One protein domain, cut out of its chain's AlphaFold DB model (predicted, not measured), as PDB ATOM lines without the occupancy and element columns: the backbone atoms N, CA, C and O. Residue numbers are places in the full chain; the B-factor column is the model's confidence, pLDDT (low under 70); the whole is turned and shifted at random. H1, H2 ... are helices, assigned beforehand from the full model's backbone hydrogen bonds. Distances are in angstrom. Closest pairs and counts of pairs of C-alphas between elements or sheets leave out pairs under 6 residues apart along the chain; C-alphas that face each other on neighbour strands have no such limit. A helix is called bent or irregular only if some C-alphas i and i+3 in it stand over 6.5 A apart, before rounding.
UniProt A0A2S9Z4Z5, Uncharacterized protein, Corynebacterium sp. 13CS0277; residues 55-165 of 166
ATOM      1  N   THR A  55     158.881  82.671 132.873       94.50
ATOM      2  CA  THR A  55     158.021  82.285 131.750       94.50
ATOM      3  C   THR A  55     156.545  82.409 132.131       94.50
ATOM      4  O   THR A  55     156.204  82.643 133.290       94.50
ATOM      5  N   ASP A  56     155.654  82.293 131.151       93.38
ATOM      6  CA  ASP A  56     154.214  82.387 131.402       93.38
ATOM      7  C   ASP A  56     153.707  81.223 132.266       93.38
ATOM      8  O   ASP A  56     152.945  81.453 133.205       93.38
ATOM      9  N   ASP A  57     154.218  80.009 132.039       93.25
ATOM     10  CA  ASP A  57     153.902  78.833 132.856       93.25
ATOM     11  C   ASP A  57     154.389  79.018 134.302       93.25
ATOM     12  O   ASP A  57     153.631  78.825 135.249       93.25
ATOM     13  N   GLU A  58     155.618  79.508 134.504       92.56
ATOM     14  CA  GLU A  58     156.152  79.777 135.849       92.56
ATOM     15  C   GLU A  58     155.363  80.856 136.607       92.56
ATOM     16  O   GLU A  58     155.322  80.843 137.843       92.56
ATOM     17  N   LEU A  59     154.745  81.805 135.896       89.38
ATOM     18  CA  LEU A  59     153.868  82.797 136.514       89.38
ATOM     19  C   LEU A  59     152.559  82.173 137.008       89.38
ATOM     20  O   LEU A  59     152.106  82.537 138.097       89.38
ATOM     21  N   LEU A  60     151.959  81.272 136.227       90.62
ATOM     22  CA  LEU A  60     150.688  80.622 136.559       90.62
ATOM     23  C   LEU A  60     150.861  79.501 137.594       90.62
ATOM     24  O   LEU A  60     149.993  79.312 138.447       90.62
ATOM     25  N   GLU A  61     152.005  78.816 137.578       92.31
ATOM     26  CA  GLU A  61     152.305  77.651 138.418       92.31
ATOM     27  C   GLU A  61     153.189  77.975 139.634       92.31
ATOM     28  O   GLU A  61     153.830  77.087 140.206       92.31
ATOM     29  N   ILE A  62     153.240  79.239 140.077       91.75
ATOM     30  CA  ILE A  62     153.969  79.589 141.304       91.75
ATOM     31  C   ILE A  62     153.482  78.709 142.477       91.75
ATOM     32  O   ILE A  62     152.288  78.700 142.790       91.75
ATOM     33  N   PRO A  63     154.386  78.000 143.184       92.25
ATOM     34  CA  PRO A  63     153.992  77.161 144.308       92.25
ATOM     35  C   PRO A  63     153.291  77.966 145.405       92.25
ATOM     36  O   PRO A  63     153.763  79.039 145.791       92.25
ATOM     37  N   GLU A  64     152.218  77.413 145.980       90.12
ATOM     38  CA  GLU A  64     151.430  78.087 147.022       90.12
ATOM     39  C   GLU A  64     152.299  78.543 148.205       90.12
ATOM     40  O   GLU A  64     152.164  79.667 148.682       90.12
ATOM     41  N   VAL A  65     153.255  77.714 148.636       88.88
ATOM     42  CA  VAL A  65     154.191  78.065 149.716       88.88
ATOM     43  C   VAL A  65     154.972  79.346 149.407       88.88
ATOM     44  O   VAL A  65     155.105  80.217 150.267       88.88
ATOM     45  N   ARG A  66     155.428  79.511 148.160       88.25
ATOM     46  CA  ARG A  66     156.157  80.703 147.722       88.25
ATOM     47  C   ARG A  66     155.218  81.898 147.649       88.25
ATOM     48  O   ARG A  66     155.550  82.972 148.145       88.25
ATOM     49  N   TRP A  67     154.022  81.707 147.101       91.56
ATOM     50  CA  TRP A  67     152.984  82.736 147.069       91.56
ATOM     51  C   TRP A  67     152.627  83.264 148.467       91.56
ATOM     52  O   TRP A  67     152.503  84.475 148.674       91.56
ATOM     53  N   GLN A  68     152.522  82.376 149.455       89.44
ATOM     54  CA  GLN A  68     152.259  82.730 150.848       89.44
ATOM     55  C   GLN A  68     153.431  83.469 151.513       89.44
ATOM     56  O   GLN A  68     153.211  84.187 152.489       89.44
ATOM     57  N   GLN A  69     154.655  83.366 150.997       86.69
ATOM     58  CA  GLN A  69     155.811  84.131 151.481       86.69
ATOM     59  C   GLN A  69     155.905  85.537 150.869       86.69
ATOM     60  O   GLN A  69     156.621  86.390 151.403       86.69
ATOM     61  N   LEU A  70     155.178  85.805 149.782       88.94
ATOM     62  CA  LEU A  70     155.125  87.129 149.168       88.94
ATOM     63  C   LEU A  70     154.353  88.116 150.053       88.94
ATOM     64  O   LEU A  70     153.333  87.796 150.673       88.94
ATOM     65  N   THR A  71     154.831  89.350 150.108       87.00
ATOM     66  CA  THR A  71     154.102  90.493 150.662       87.00
ATOM     67  C   THR A  71     152.882  90.824 149.787       87.00
ATOM     68  O   THR A  71     152.855  90.467 148.609       87.00
ATOM     69  N   PRO A  72     151.873  91.551 150.306       86.88
ATOM     70  CA  PRO A  72     150.735  91.981 149.486       86.88
ATOM     71  C   PRO A  72     151.147  92.759 148.225       86.88
ATOM     72  O   PRO A  72     150.530  92.614 147.174       86.88
ATOM     73  N   MET A  73     152.206  93.569 148.320       82.94
ATOM     74  CA  MET A  73     152.748  94.329 147.192       82.94
ATOM     75  C   MET A  73     153.348  93.405 146.126       82.94
ATOM     76  O   MET A  73     153.053  93.554 144.945       82.94
ATOM     77  N   GLU A  74     154.146  92.419 146.535       86.94
ATOM     78  CA  GLU A  74     154.733  91.436 145.616       86.94
ATOM     79  C   GLU A  74     153.658  90.575 144.941       86.94
ATOM     80  O   GLU A  74     153.731  90.346 143.735       86.94
ATOM     81  N   GLN A  75     152.625  90.159 145.681       89.94
ATOM     82  CA  GLN A  75     151.486  89.443 145.101       89.94
ATOM     83  C   GLN A  75     150.742  90.292 144.054       89.94
ATOM     84  O   GLN A  75     150.380  89.789 142.993       89.94
ATOM     85  N   ASN A  76     150.554  91.592 144.314       84.56
ATOM     86  CA  ASN A  76     149.958  92.520 143.346       84.56
ATOM     87  C   ASN A  76     150.833  92.675 142.089       84.56
ATOM     88  O   ASN A  76     150.315  92.614 140.974       84.56
ATOM     89  N   PHE A  77     152.157  92.797 142.240       86.06
ATOM     90  CA  PHE A  77     153.071  92.826 141.093       86.06
ATOM     91  C   PHE A  77     153.003  91.550 140.258       86.06
ATOM     92  O   PHE A  77     152.994  91.640 139.030       86.06
ATOM     93  N   TRP A  78     152.885  90.388 140.900       90.56
ATOM     94  CA  TRP A  78     152.724  89.108 140.215       90.56
ATOM     95  C   TRP A  78     151.447  89.068 139.368       90.56
ATOM     96  O   TRP A  78     151.497  88.786 138.173       90.56
ATOM     97  N   VAL A  79     150.309  89.456 139.953       88.00
ATOM     98  CA  VAL A  79     149.021  89.546 139.244       88.00
ATOM     99  C   VAL A  79     149.095  90.527 138.074       88.00
ATOM    100  O   VAL A  79     148.641  90.222 136.972       88.00
ATOM    101  N   ARG A  80     149.720  91.692 138.271       84.31
ATOM    102  CA  ARG A  80     149.919  92.670 137.194       84.31
ATOM    103  C   ARG A  80     150.809  92.130 136.078       84.31
ATOM    104  O   ARG A  80     150.586  92.491 134.927       84.31
ATOM    105  N   ALA A  81     151.803  91.300 136.386       87.69
ATOM    106  CA  ALA A  81     152.645  90.674 135.371       87.69
ATOM    107  C   ALA A  81     151.847  89.685 134.513       87.69
ATOM    108  O   ALA A  81     151.894  89.807 133.292       87.69
ATOM    109  N   ILE A  82     151.058  88.797 135.132       87.25
ATOM    110  CA  ILE A  82     150.145  87.867 134.437       87.25
ATOM    111  C   ILE A  82     149.272  88.640 133.442       87.25
ATOM    112  O   ILE A  82     149.221  88.335 132.251       87.25
ATOM    113  N   VAL A  83     148.664  89.726 133.914       83.75
ATOM    114  CA  VAL A  83     147.732  90.528 133.117       83.75
ATOM    115  C   VAL A  83     148.450  91.266 132.001       83.75
ATOM    116  O   VAL A  83     147.983  91.238 130.875       83.75
ATOM    117  N   ARG A  84     149.603  91.892 132.266       84.44
ATOM    118  CA  ARG A  84     150.405  92.586 131.239       84.44
ATOM    119  C   ARG A  84     150.961  91.664 130.159       84.44
ATOM    120  O   ARG A  84     151.428  92.164 129.138       84.44
ATOM    121  N   ARG A  85     150.975  90.355 130.398       83.38
ATOM    122  CA  ARG A  85     151.347  89.344 129.406       83.38
ATOM    123  C   ARG A  85     150.142  88.733 128.702       83.38
ATOM    124  O   ARG A  85     150.311  88.071 127.689       83.38
ATOM    125  N   GLY A  86     148.933  89.020 129.174       82.38
ATOM    126  CA  GLY A  86     147.696  88.538 128.566       82.38
ATOM    127  C   GLY A  86     147.224  87.192 129.007       82.38
ATOM    128  O   GLY A  86     146.350  86.609 128.370       82.38
ATOM    129  N   LEU A  87     147.812  86.717 130.088       84.81
ATOM    130  CA  LEU A  87     147.431  85.472 130.693       84.81
ATOM    131  C   LEU A  87     146.108  85.671 131.427       84.81
ATOM    132  O   LEU A  87     145.810  86.742 131.971       84.81
ATOM    133  N   ASN A  88     145.293  84.628 131.414       82.94
ATOM    134  CA  ASN A  88     143.981  84.668 132.021       82.94
ATOM    135  C   ASN A  88     144.104  84.423 133.530       82.94
ATOM    136  O   ASN A  88     144.581  83.380 133.964       82.94
ATOM    137  N   LEU A  89     143.636  85.367 134.350       84.19
ATOM    138  CA  LEU A  89     143.668  85.221 135.810       84.19
ATOM    139  C   LEU A  89     142.789  84.075 136.328       84.19
ATOM    140  O   LEU A  89     142.998  83.628 137.453       84.19
ATOM    141  N   HIS A  90     141.842  83.568 135.531       82.25
ATOM    142  CA  HIS A  90     141.112  82.344 135.873       82.25
ATOM    143  C   HIS A  90     142.011  81.100 135.902       82.25
ATOM    144  O   HIS A  90     141.714  80.172 136.651       82.25
ATOM    145  N   ASP A  91     143.126  81.115 135.167       85.12
ATOM    146  CA  ASP A  91     144.129  80.045 135.180       85.12
ATOM    147  C   ASP A  91     145.119  80.208 136.349       85.12
ATOM    148  O   ASP A  91     145.996  79.372 136.553       85.12
ATOM    149  N   PHE A  92     144.969  81.267 137.158       86.31
ATOM    150  CA  PHE A  92     145.795  81.551 138.327       86.31
ATOM    151  C   PHE A  92     144.979  81.478 139.633       86.31
ATOM    152  O   PHE A  92     144.575  82.507 140.185       86.31
ATOM    153  N   PRO A  93     144.745  80.275 140.194       85.38
ATOM    154  CA  PRO A  93     143.822  80.083 141.320       85.38
ATOM    155  C   PRO A  93     144.244  80.820 142.601       85.38
ATOM    156  O   PRO A  93     143.404  81.163 143.438       85.38
ATOM    157  N   LEU A  94     145.536  81.117 142.759       89.88
ATOM    158  CA  LEU A  94     146.063  81.786 143.948       89.88
ATOM    159  C   LEU A  94     145.644  83.257 144.054       89.88
ATOM    160  O   LEU A  94     145.712  83.818 145.152       89.88
ATOM    161  N   VAL A  95     145.113  83.866 142.985       86.69
ATOM    162  CA  VAL A  95     144.509  85.211 143.034       86.69
ATOM    163  C   VAL A  95     143.411  85.313 144.104       86.69
ATOM    164  O   VAL A  95     143.261  86.349 144.750       86.69
ATOM    165  N   ALA A  96     142.700  84.214 144.380       85.75
ATOM    166  CA  ALA A  96     141.669  84.147 145.414       85.75
ATOM    167  C   ALA A  96     142.218  84.229 146.850       85.75
ATOM    168  O   ALA A  96     141.458  84.389 147.805       85.75
ATOM    169  N   THR A  97     143.536  84.121 147.013       89.25
ATOM    170  CA  THR A  97     144.231  84.151 148.306       89.25
ATOM    171  C   THR A  97     145.058  85.426 148.493       89.25
ATOM    172  O   THR A  97     145.889  85.503 149.402       89.25
ATOM    173  N   LEU A  98     144.834  86.441 147.647       87.75
ATOM    174  CA  LEU A  98     145.520  87.726 147.728       87.75
ATOM    175  C   LEU A  98     145.414  88.333 149.126       87.75
ATOM    176  O   LEU A  98     144.327  88.618 149.643       87.75
ATOM    177  N   LYS A  99     146.575  88.601 149.717       88.00
ATOM    178  CA  LYS A  99     146.672  89.244 151.019       88.00
ATOM    179  C   LYS A  99     146.138  90.661 150.930       88.00
ATOM    180  O   LYS A  99     146.455  91.415 150.011       88.00
ATOM    181  N   ARG A 100     145.375  91.048 151.952       84.38
ATOM    182  CA  ARG A 100     144.940  92.431 152.103       84.38
ATOM    183  C   ARG A 100     146.179  93.331 152.239       84.38
ATOM    184  O   ARG A 100     147.011  93.077 153.114       84.38
ATOM    185  N   PRO A 101     146.293  94.394 151.437       79.00
ATOM    186  CA  PRO A 101     147.354  95.373 151.596       79.00
ATOM    187  C   PRO A 101     147.306  96.038 152.974       79.00
ATOM    188  O   PRO A 101     146.241  96.456 153.433       79.00
ATOM    189  N   ALA A 102     148.460  96.147 153.629       71.69
ATOM    190  CA  ALA A 102     148.620  96.947 154.836       71.69
ATOM    191  C   ALA A 102     149.092  98.346 154.422       71.69
ATOM    192  O   ALA A 102     150.185  98.497 153.884       71.69
ATOM    193  N   GLY A 103     148.267  99.366 154.638       63.12
ATOM    194  CA  GLY A 103     148.621 100.742 154.309       63.12
ATOM    195  C   GLY A 103     147.655 101.740 154.939       63.12
ATOM    196  O   GLY A 103     146.528 101.363 155.277       63.12
ATOM    197  N   PRO A 104     148.076 103.003 155.125       54.59
ATOM    198  CA  PRO A 104     147.158 104.057 155.520       54.59
ATOM    199  C   PRO A 104     146.051 104.178 154.466       54.59
ATOM    200  O   PRO A 104     146.283 104.016 153.267       54.59
ATOM    201  N   THR A 105     144.834 104.490 154.905       53.66
ATOM    202  CA  THR A 105     143.653 104.698 154.044       53.66
ATOM    203  C   THR A 105     143.854 105.779 152.971       53.66
ATOM    204  O   THR A 105     143.042 105.888 152.057       53.66
ATOM    205  N   SER A 106     144.947 106.548 153.043       47.12
ATOM    206  CA  SER A 106     145.354 107.588 152.095       47.12
ATOM    207  C   SER A 106     145.865 107.079 150.741       47.12
ATOM    208  O   SER A 106     146.088 107.900 149.853       47.12
ATOM    209  N   ALA A 107     145.964 105.762 150.518       59.84
ATOM    210  CA  ALA A 107     146.124 105.172 149.182       59.84
ATOM    211  C   ALA A 107     144.903 104.307 148.780       59.84
ATOM    212  O   ALA A 107     145.024 103.084 148.669       59.84
ATOM    213  N   PRO A 108     143.711 104.908 148.549       63.53
ATOM    214  CA  PRO A 108     142.464 104.174 148.293       63.53
ATOM    215  C   PRO A 108     142.535 103.235 147.086       63.53
ATOM    216  O   PRO A 108     141.912 102.176 147.082       63.53
ATOM    217  N   TRP A 109     143.328 103.604 146.079       67.69
ATOM    218  CA  TRP A 109     143.468 102.856 144.831       67.69
ATOM    219  C   TRP A 109     144.046 101.449 145.043       67.69
ATOM    220  O   TRP A 109     143.643 100.512 144.361       67.69
ATOM    221  N   PHE A 110     144.915 101.268 146.043       67.69
ATOM    222  CA  PHE A 110     145.503  99.963 146.350       67.69
ATOM    223  C   PHE A 110     144.467  99.004 146.973       67.69
ATOM    224  O   PHE A 110     144.500  97.795 146.746       67.69
ATOM    225  N   PHE A 111     143.494  99.544 147.717       78.00
ATOM    226  CA  PHE A 111     142.357  98.780 148.241       78.00
ATOM    227  C   PHE A 111     141.301  98.495 147.170       78.00
ATOM    228  O   PHE A 111     140.685  97.428 147.202       78.00
ATOM    229  N   ALA A 112     141.105  99.425 146.231       81.25
ATOM    230  CA  ALA A 112     140.185  99.259 145.114       81.25
ATOM    231  C   ALA A 112     140.610  98.090 144.216       81.25
ATOM    232  O   ALA A 112     139.817  97.178 144.000       81.25
ATOM    233  N   GLU A 113     141.868  98.060 143.765       80.50
ATOM    234  CA  GLU A 113     142.379  96.997 142.889       80.50
ATOM    235  C   GLU A 113     142.278  95.613 143.545       80.50
ATOM    236  O   GLU A 113     141.738  94.681 142.951       80.50
ATOM    237  N   TRP A 114     142.712  95.493 144.803       86.31
ATOM    238  CA  TRP A 114     142.570  94.251 145.562       86.31
ATOM    239  C   TRP A 114     141.103  93.812 145.668       86.31
ATOM    240  O   TRP A 114     140.789  92.656 145.396       86.31
ATOM    241  N   ALA A 115     140.181  94.720 146.004       87.00
ATOM    242  CA  ALA A 115     138.771  94.364 146.123       87.00
ATOM    243  C   ALA A 115     138.147  93.939 144.792       87.00
ATOM    244  O   ALA A 115     137.344  93.009 144.773       87.00
ATOM    245  N   ILE A 116     138.533  94.576 143.688       85.69
ATOM    246  CA  ILE A 116     138.082  94.210 142.343       85.69
ATOM    247  C   ILE A 116     138.555  92.795 141.985       85.69
ATOM    248  O   ILE A 116     137.745  91.973 141.557       85.69
ATOM    249  N   LEU A 117     139.832  92.481 142.229       84.81
ATOM    250  CA  LEU A 117     140.393  91.146 141.987       84.81
ATOM    251  C   LEU A 117     139.678  90.070 142.813       84.81
ATOM    252  O   LEU A 117     139.302  89.023 142.286       84.81
ATOM    253  N   MET A 118     139.417  90.350 144.091       87.19
ATOM    254  CA  MET A 118     138.703  89.423 144.969       87.19
ATOM    255  C   MET A 118     137.253  89.187 144.531       87.19
ATOM    256  O   MET A 118     136.752  88.075 144.696       87.19
ATOM    257  N   VAL A 119     136.582  90.195 143.964       85.44
ATOM    258  CA  VAL A 119     135.219  90.031 143.437       85.44
ATOM    259  C   VAL A 119     135.204  89.184 142.169       85.44
ATOM    260  O   VAL A 119     134.411  88.252 142.069       85.44
ATOM    261  N   ASN A 120     136.073  89.485 141.206       82.38
ATOM    262  CA  ASN A 120     136.020  88.830 139.896       82.38
ATOM    263  C   ASN A 120     136.617  87.423 139.903       82.38
ATOM    264  O   ASN A 120     136.111  86.538 139.220       82.38
ATOM    265  N   PHE A 121     137.692  87.226 140.667       82.00
ATOM    266  CA  PHE A 121     138.486  85.999 140.623       82.00
ATOM    267  C   PHE A 121     138.554  85.284 141.975       82.00
ATOM    268  O   PHE A 121     138.742  84.075 142.028       82.00
ATOM    269  N   GLY A 122     138.356  86.008 143.081       80.50
ATOM    270  CA  GLY A 122     138.362  85.438 144.433       80.50
ATOM    271  C   GLY A 122     137.015  84.908 144.927       80.50
ATOM    272  O   GLY A 122     136.907  84.525 146.094       80.50
ATOM    273  N   GLY A 123     135.975  84.934 144.084       83.12
ATOM    274  CA  GLY A 123     134.629  84.465 144.423       83.12
ATOM    275  C   GLY A 123     133.917  85.295 145.498       83.12
ATOM    276  O   GLY A 123     132.935  84.830 146.075       83.12
ATOM    277  N   LYS A 124     134.406  86.503 145.809       87.56
ATOM    278  CA  LYS A 124     133.781  87.391 146.796       87.56
ATOM    279  C   LYS A 124     132.653  88.196 146.168       87.56
ATOM    280  O   LYS A 124     132.711  88.624 145.021       87.56
ATOM    281  N   THR A 125     131.627  88.488 146.950       90.69
ATOM    282  CA  THR A 125     130.580  89.417 146.522       90.69
ATOM    283  C   THR A 125     131.012  90.866 146.747       90.69
ATOM    284  O   THR A 125     131.769  91.189 147.667       90.69
ATOM    285  N   LYS A 126     130.454  91.793 145.956       89.44
ATOM    286  CA  LYS A 126     130.662  93.241 146.157       89.44
ATOM    287  C   LYS A 126     130.280  93.686 147.573       89.44
ATOM    288  O   LYS A 126     130.946  94.537 148.154       89.44
ATOM    289  N   ALA A 127     129.213  93.107 148.128       90.50
ATOM    290  CA  ALA A 127     128.723  93.435 149.462       90.50
ATOM    291  C   ALA A 127     129.704  93.004 150.564       90.50
ATOM    292  O   ALA A 127     129.941  93.763 151.505       90.50
ATOM    293  N   GLU A 128     130.299  91.815 150.443       92.06
ATOM    294  CA  GLU A 128     131.327  91.342 151.375       92.06
ATOM    295  C   GLU A 128     132.565  92.236 151.339       92.06
ATOM    296  O   GLU A 128     133.025  92.685 152.390       92.06
ATOM    297  N   MET A 129     133.055  92.562 150.141       90.88
ATOM    298  CA  MET A 129     134.242  93.404 149.990       90.88
ATOM    299  C   MET A 129     134.014  94.832 150.491       90.88
ATOM    300  O   MET A 129     134.856  95.374 151.207       90.88
ATOM    301  N   ALA A 130     132.857  95.426 150.188       89.56
ATOM    302  CA  ALA A 130     132.492  96.749 150.688       89.56
ATOM    303  C   ALA A 130     132.451  96.782 152.227       89.56
ATOM    304  O   ALA A 130     133.022  97.686 152.841       89.56
ATOM    305  N   ARG A 131     131.870  95.750 152.857       90.62
ATOM    306  CA  ARG A 131     131.853  95.596 154.320       90.62
ATOM    307  C   ARG A 131     133.265  95.480 154.893       90.62
ATOM    308  O   ARG A 131     133.573  96.143 155.876       90.62
ATOM    309  N   GLN A 132     134.127  94.673 154.276       88.06
ATOM    310  CA  GLN A 132     135.504  94.463 154.736       88.06
ATOM    311  C   GLN A 132     136.369  95.731 154.643       88.06
ATOM    312  O   GLN A 132     137.292  95.925 155.444       88.06
ATOM    313  N   LEU A 133     136.069  96.593 153.673       85.00
ATOM    314  CA  LEU A 133     136.720  97.885 153.489       85.00
ATOM    315  C   LEU A 133     136.080  99.022 154.298       85.00
ATOM    316  O   LEU A 133     136.686 100.083 154.403       85.00
ATOM    317  N   GLY A 134     134.890  98.820 154.874       88.00
ATOM    318  CA  GLY A 134     134.156  99.879 155.571       88.00
ATOM    319  C   GLY A 134     133.633 100.973 154.634       88.00
ATOM    320  O   GLY A 134     133.556 102.131 155.033       88.00
ATOM    321  N   ILE A 135     133.296 100.620 153.389       87.56
ATOM    322  CA  ILE A 135     132.768 101.542 152.369       87.56
ATOM    323  C   ILE A 135     131.355 101.139 151.938       87.56
ATOM    324  O   ILE A 135     130.908 100.015 152.166       87.56
ATOM    325  N   HIS A 136     130.650 102.043 151.259       90.25
ATOM    326  CA  HIS A 136     129.352 101.724 150.673       90.25
ATOM    327  C   HIS A 136     129.512 100.868 149.391       90.25
ATOM    328  O   HIS A 136     130.411 101.141 148.590       90.25
ATOM    329  N   PRO A 137     128.642  99.871 149.115       88.56
ATOM    330  CA  PRO A 137     128.743  99.032 147.910       88.56
ATOM    331  C   PRO A 137     128.704  99.797 146.577       88.56
ATOM    332  O   PRO A 137     129.270  99.347 145.576       88.56
ATOM    333  N   SER A 138     128.052 100.965 146.546       88.62
ATOM    334  CA  SER A 138     128.047 101.828 145.355       88.62
ATOM    335  C   SER A 138     129.422 102.427 145.062       88.62
ATOM    336  O   SER A 138     129.752 102.584 143.894       88.62
ATOM    337  N   THR A 139     130.247 102.692 146.082       87.31
ATOM    338  CA  THR A 139     131.627 103.171 145.910       87.31
ATOM    339  C   THR A 139     132.470 102.122 145.196       87.31
ATOM    340  O   THR A 139     133.114 102.431 144.200       87.31
ATOM    341  N   LEU A 140     132.393 100.858 145.629       85.62
ATOM    342  CA  LEU A 140     133.077  99.756 144.944       85.62
ATOM    343  C   LEU A 140     132.563  99.579 143.507       85.62
ATOM    344  O   LEU A 140     133.341  99.343 142.590       85.62
ATOM    345  N   SER A 141     131.255  99.741 143.292       86.19
ATOM    346  CA  SER A 141     130.667  99.679 141.948       86.19
ATOM    347  C   SER A 141     131.136 100.826 141.047       86.19
ATOM    348  O   SER A 141     131.345 100.605 139.857       86.19
ATOM    349  N   ALA A 142     131.322 102.028 141.599       84.19
ATOM    350  CA  ALA A 142     131.881 103.171 140.884       84.19
ATOM    351  C   ALA A 142     133.350 102.927 140.516       84.19
ATOM    352  O   ALA A 142     133.701 103.084 139.352       84.19
ATOM    353  N   TRP A 143     134.173 102.424 141.443       84.56
ATOM    354  CA  TRP A 143     135.566 102.052 141.154       84.56
ATOM    355  C   TRP A 143     135.679 101.014 140.039       84.56
ATOM    356  O   TRP A 143     136.503 101.163 139.140       84.56
ATOM    357  N   MET A 144     134.812  99.997 140.054       82.31
ATOM    358  CA  MET A 144     134.737  99.001 138.981       82.31
ATOM    359  C   MET A 144     134.323  99.599 137.627       82.31
ATOM    360  O   MET A 144     134.621  99.003 136.600       82.31
ATOM    361  N   LYS A 145     133.618 100.737 137.607       79.88
ATOM    362  CA  LYS A 145     133.145 101.398 136.381       79.88
ATOM    363  C   LYS A 145     134.136 102.435 135.840       79.88
ATOM    364  O   LYS A 145     134.250 102.575 134.630       79.88
ATOM    365  N   GLU A 146     134.791 103.193 136.717       70.44
ATOM    366  CA  GLU A 146     135.670 104.320 136.359       70.44
ATOM    367  C   GLU A 146     137.050 103.885 135.868       70.44
ATOM    368  O   GLU A 146     137.657 104.561 135.039       70.44
ATOM    369  N   HIS A 147     137.569 102.768 136.368       61.03
ATOM    370  CA  HIS A 147     138.901 102.325 135.994       61.03
ATOM    371  C   HIS A 147     138.886 101.610 134.638       61.03
ATOM    372  O   HIS A 147     138.897 100.391 134.586       61.03
ATOM    373  N   ASP A 148     138.931 102.362 133.542       50.34
ATOM    374  CA  ASP A 148     139.130 101.850 132.172       50.34
ATOM    375  C   ASP A 148     140.598 101.400 131.931       50.34
ATOM    376  O   ASP A 148     140.893 100.537 131.107       50.34
ATOM    377  N   GLU A 149     141.544 101.901 132.737       46.47
ATOM    378  CA  GLU A 149     142.956 101.474 132.720       46.47
ATOM    379  C   GLU A 149     143.172 100.118 133.430       46.47
ATOM    380  O   GLU A 149     144.025  99.331 133.028       46.47
ATOM    381  N   TYR A 150     142.337  99.802 134.432       49.00
ATOM    382  CA  TYR A 150     142.294  98.498 135.115       49.00
ATOM    383  C   TYR A 150     141.098  97.645 134.668       49.00
ATOM    384  O   TYR A 150     141.013  96.479 135.024       49.00
ATOM    385  N   GLY A 151     140.193  98.182 133.848       46.22
ATOM    386  CA  GLY A 151     139.065  97.476 133.237       46.22
ATOM    387  C   GLY A 151     139.508  96.446 132.202       46.22
ATOM    388  O   GLY A 151     138.767  95.522 131.879       46.22
ATOM    389  N   GLN A 152     140.775  96.513 131.793       51.34
ATOM    390  CA  GLN A 152     141.473  95.424 131.114       51.34
ATOM    391  C   GLN A 152     141.566  94.151 131.984       51.34
ATOM    392  O   GLN A 152     141.649  93.060 131.433       51.34
ATOM    393  N   LEU A 153     141.469  94.260 133.320       50.34
ATOM    394  CA  LEU A 153     141.333  93.125 134.252       50.34
ATOM    395  C   LEU A 153     139.897  92.584 134.344       50.34
ATOM    396  O   LEU A 153     139.705  91.465 134.804       50.34
ATOM    397  N   LEU A 154     138.885  93.379 133.974       46.81
ATOM    398  CA  LEU A 154     137.461  93.022 134.094       46.81
ATOM    399  C   LEU A 154     136.960  92.179 132.912       46.81
ATOM    400  O   LEU A 154     135.921  91.538 133.025       46.81
ATOM    401  N   HIS A 155     137.698  92.191 131.800       50.34
ATOM    402  CA  HIS A 155     137.345  91.532 130.546       50.34
ATOM    403  C   HIS A 155     138.586  90.876 129.923       50.34
ATOM    404  O   HIS A 155     139.189  91.462 129.016       50.34
ATOM    405  N   PRO A 156     139.012  89.686 130.384       47.41
ATOM    406  CA  PRO A 156     140.129  88.963 129.768       47.41
ATOM    407  C   PRO A 156     139.942  88.763 128.248       47.41
ATOM    408  O   PRO A 156     140.908  88.799 127.483       47.41
ATOM    409  N   GLU A 157     138.701  88.680 127.760       47.09
ATOM    410  CA  GLU A 157     138.346  88.648 126.335       47.09
ATOM    411  C   GLU A 157     138.749  89.914 125.548       47.09
ATOM    412  O   GLU A 157     138.993  89.851 124.337       47.09
ATOM    413  N   ASN A 158     138.871  91.060 126.222       47.81
ATOM    414  CA  ASN A 158     139.351  92.307 125.625       47.81
ATOM    415  C   ASN A 158     140.883  92.353 125.528       47.81
ATOM    416  O   ASN A 158     141.413  93.175 124.774       47.81
ATOM    417  N   TYR A 159     141.588  91.449 126.218       46.00
ATOM    418  CA  TYR A 159     143.030  91.275 126.080       46.00
ATOM    419  C   TYR A 159     143.383  90.557 124.770       46.00
ATOM    420  O   TYR A 159     144.181  91.046 123.965       46.00
ATOM    421  N   ILE A 160     142.711  89.431 124.500       47.19
ATOM    422  CA  ILE A 160     142.974  88.569 123.334       47.19
ATOM    423  C   ILE A 160     142.805  89.352 122.022       47.19
ATOM    424  O   ILE A 160     143.663  89.285 121.141       47.19
ATOM    425  N   ARG A 161     141.755  90.183 121.919       45.75
ATOM    426  CA  ARG A 161     141.431  90.952 120.701       45.75
ATOM    427  C   ARG A 161     142.440  92.044 120.331       45.75
ATOM    428  O   ARG A 161     142.431  92.482 119.180       45.75
ATOM    429  N   ARG A 162     143.284  92.510 121.260       43.97
ATOM    430  CA  ARG A 162     144.331  93.507 120.958       43.97
ATOM    431  C   ARG A 162     145.674  92.876 120.577       43.97
ATOM    432  O   ARG A 162     146.433  93.532 119.876       43.97
ATOM    433  N   SER A 163     145.938  91.618 120.948       44.78
ATOM    434  CA  SER A 163     147.177  90.903 120.574       44.78
ATOM    435  C   SER A 163     147.197  90.397 119.120       44.78
ATOM    436  O   SER A 163     148.261  90.171 118.557       44.78
ATOM    437  N   THR A 164     146.028  90.271 118.481       46.25
ATOM    438  CA  THR A 164     145.869  89.782 117.099       46.25
ATOM    439  C   THR A 164     145.787  90.890 116.043       46.25
ATOM    440  O   THR A 164     145.372  90.634 114.916       46.25
ATOM    441  N   ARG A 165     146.146  92.135 116.380       42.84
ATOM    442  CA  ARG A 165     146.383  93.195 115.386       42.84
ATOM    443  C   ARG A 165     147.880  93.494 115.315       42.84
ATOM    444  O   ARG A 165     148.339  94.442 115.944       42.84
TER     445      ARG A 165
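Overview. This is residues 55 to 165 of the 166 residues of an uncharacterized protein of Corynebacterium sp. 13CS0277 (UniProt A0A2S9Z4Z5). A compact body of short helices has H5 at its core: H6 folds back beside H5 as a hairpin, H7 packs on both, about perpendicular to them, and on the other side of H5 lies the longest helix, H3, close to H5 but not clearly touching it, with H1 packed on H3, while H2 and H8 touch no helix. H4 packs on the last part of H5, and H2 and H8 lie farthest from the middle, 16.9 A and 17.1 A from the mean of the C-alphas. The printed part has 111 residues, with eight named helices in the order H1 to H8 and no named strand; the class is all helix. It is compact, with a radius of gyration of the C-alphas of 14.1 A and spans of 38 by 36 by 24 A.

Along the chain. H1 is residues 56 to 60, beginning at C-alpha 56 at (154.214, 82.387, 131.402). H2 is residues 64 to 69. H3 is residues 72 to 85, 20.3 A long. H4 is residues 93 to 97; it is neither bent nor irregular, but only just: C-alphas 93 and 96 are 6.2 A apart. H5 is residues 108 to 120, 18.6 A long, beginning at C-alpha 108 at (142.464, 104.174, 148.293). H6 is residues 126 to 133. H7 is residues 137 to 146, 14.5 A long. H8 is residues 156 to 163, 11.7 A long, ending at C-alpha 163 at (147.177, 90.903, 120.574).

Arrangement. H5 is the hub, touching H4, H6 and H7. H5 and H6 form a helical hairpin and run opposite ways at a steep tilt of 36 degrees, only just steep; their closest C-alphas, Ala 115 and Met 129, are 6.0 A apart. H5 touches H7 with residues 112 to 116 alone, about perpendicular at 85 degrees, closest at the C-alphas of Ala 112 and Trp 143, 6.7 A. H6 touches H7 about perpendicular at 78 degrees, with the C-alphas of Ala 130 and Pro 137 closest at 5.2 A. H5 touches H4 with residues 117 to 118 alone; the closest C-alphas, Ala 96 and Met 118, are 6.1 A apart. H3 is close to H5 but not clearly touching it, with the C-alphas of Asn 76 and Trp 114 closest at 7.9 A. H1 touches H3, closest at the C-alphas of Leu 59 and Ile 82, 6.6 A. H2 is close to H3 but not clearly touching it, closest at Trp 67 and Gln 75, C-alphas 7.1 A apart. H3 and H8 are near each other, with 5 pairs of C-alphas within 10 A. In H1, H2, H3, H6 and H7 every O i to N i+4 pair is within hydrogen-bond range; in H5 8 of 9 are, in H4 0 of 1 with 2 of 2 O i to N i+3 pairs, and in H8 0 of 4 with 3 of 5.

Size, cuts and confidence. The two C-alphas farthest apart, Gly 134 and Arg 165, are 42.5 A apart. The printed part has no cut, and no link is long. The mean pLDDT of the printed part is 78.0; residues 103 to 110 and 147 to 165 are under 70, and H8 has a mean of 46.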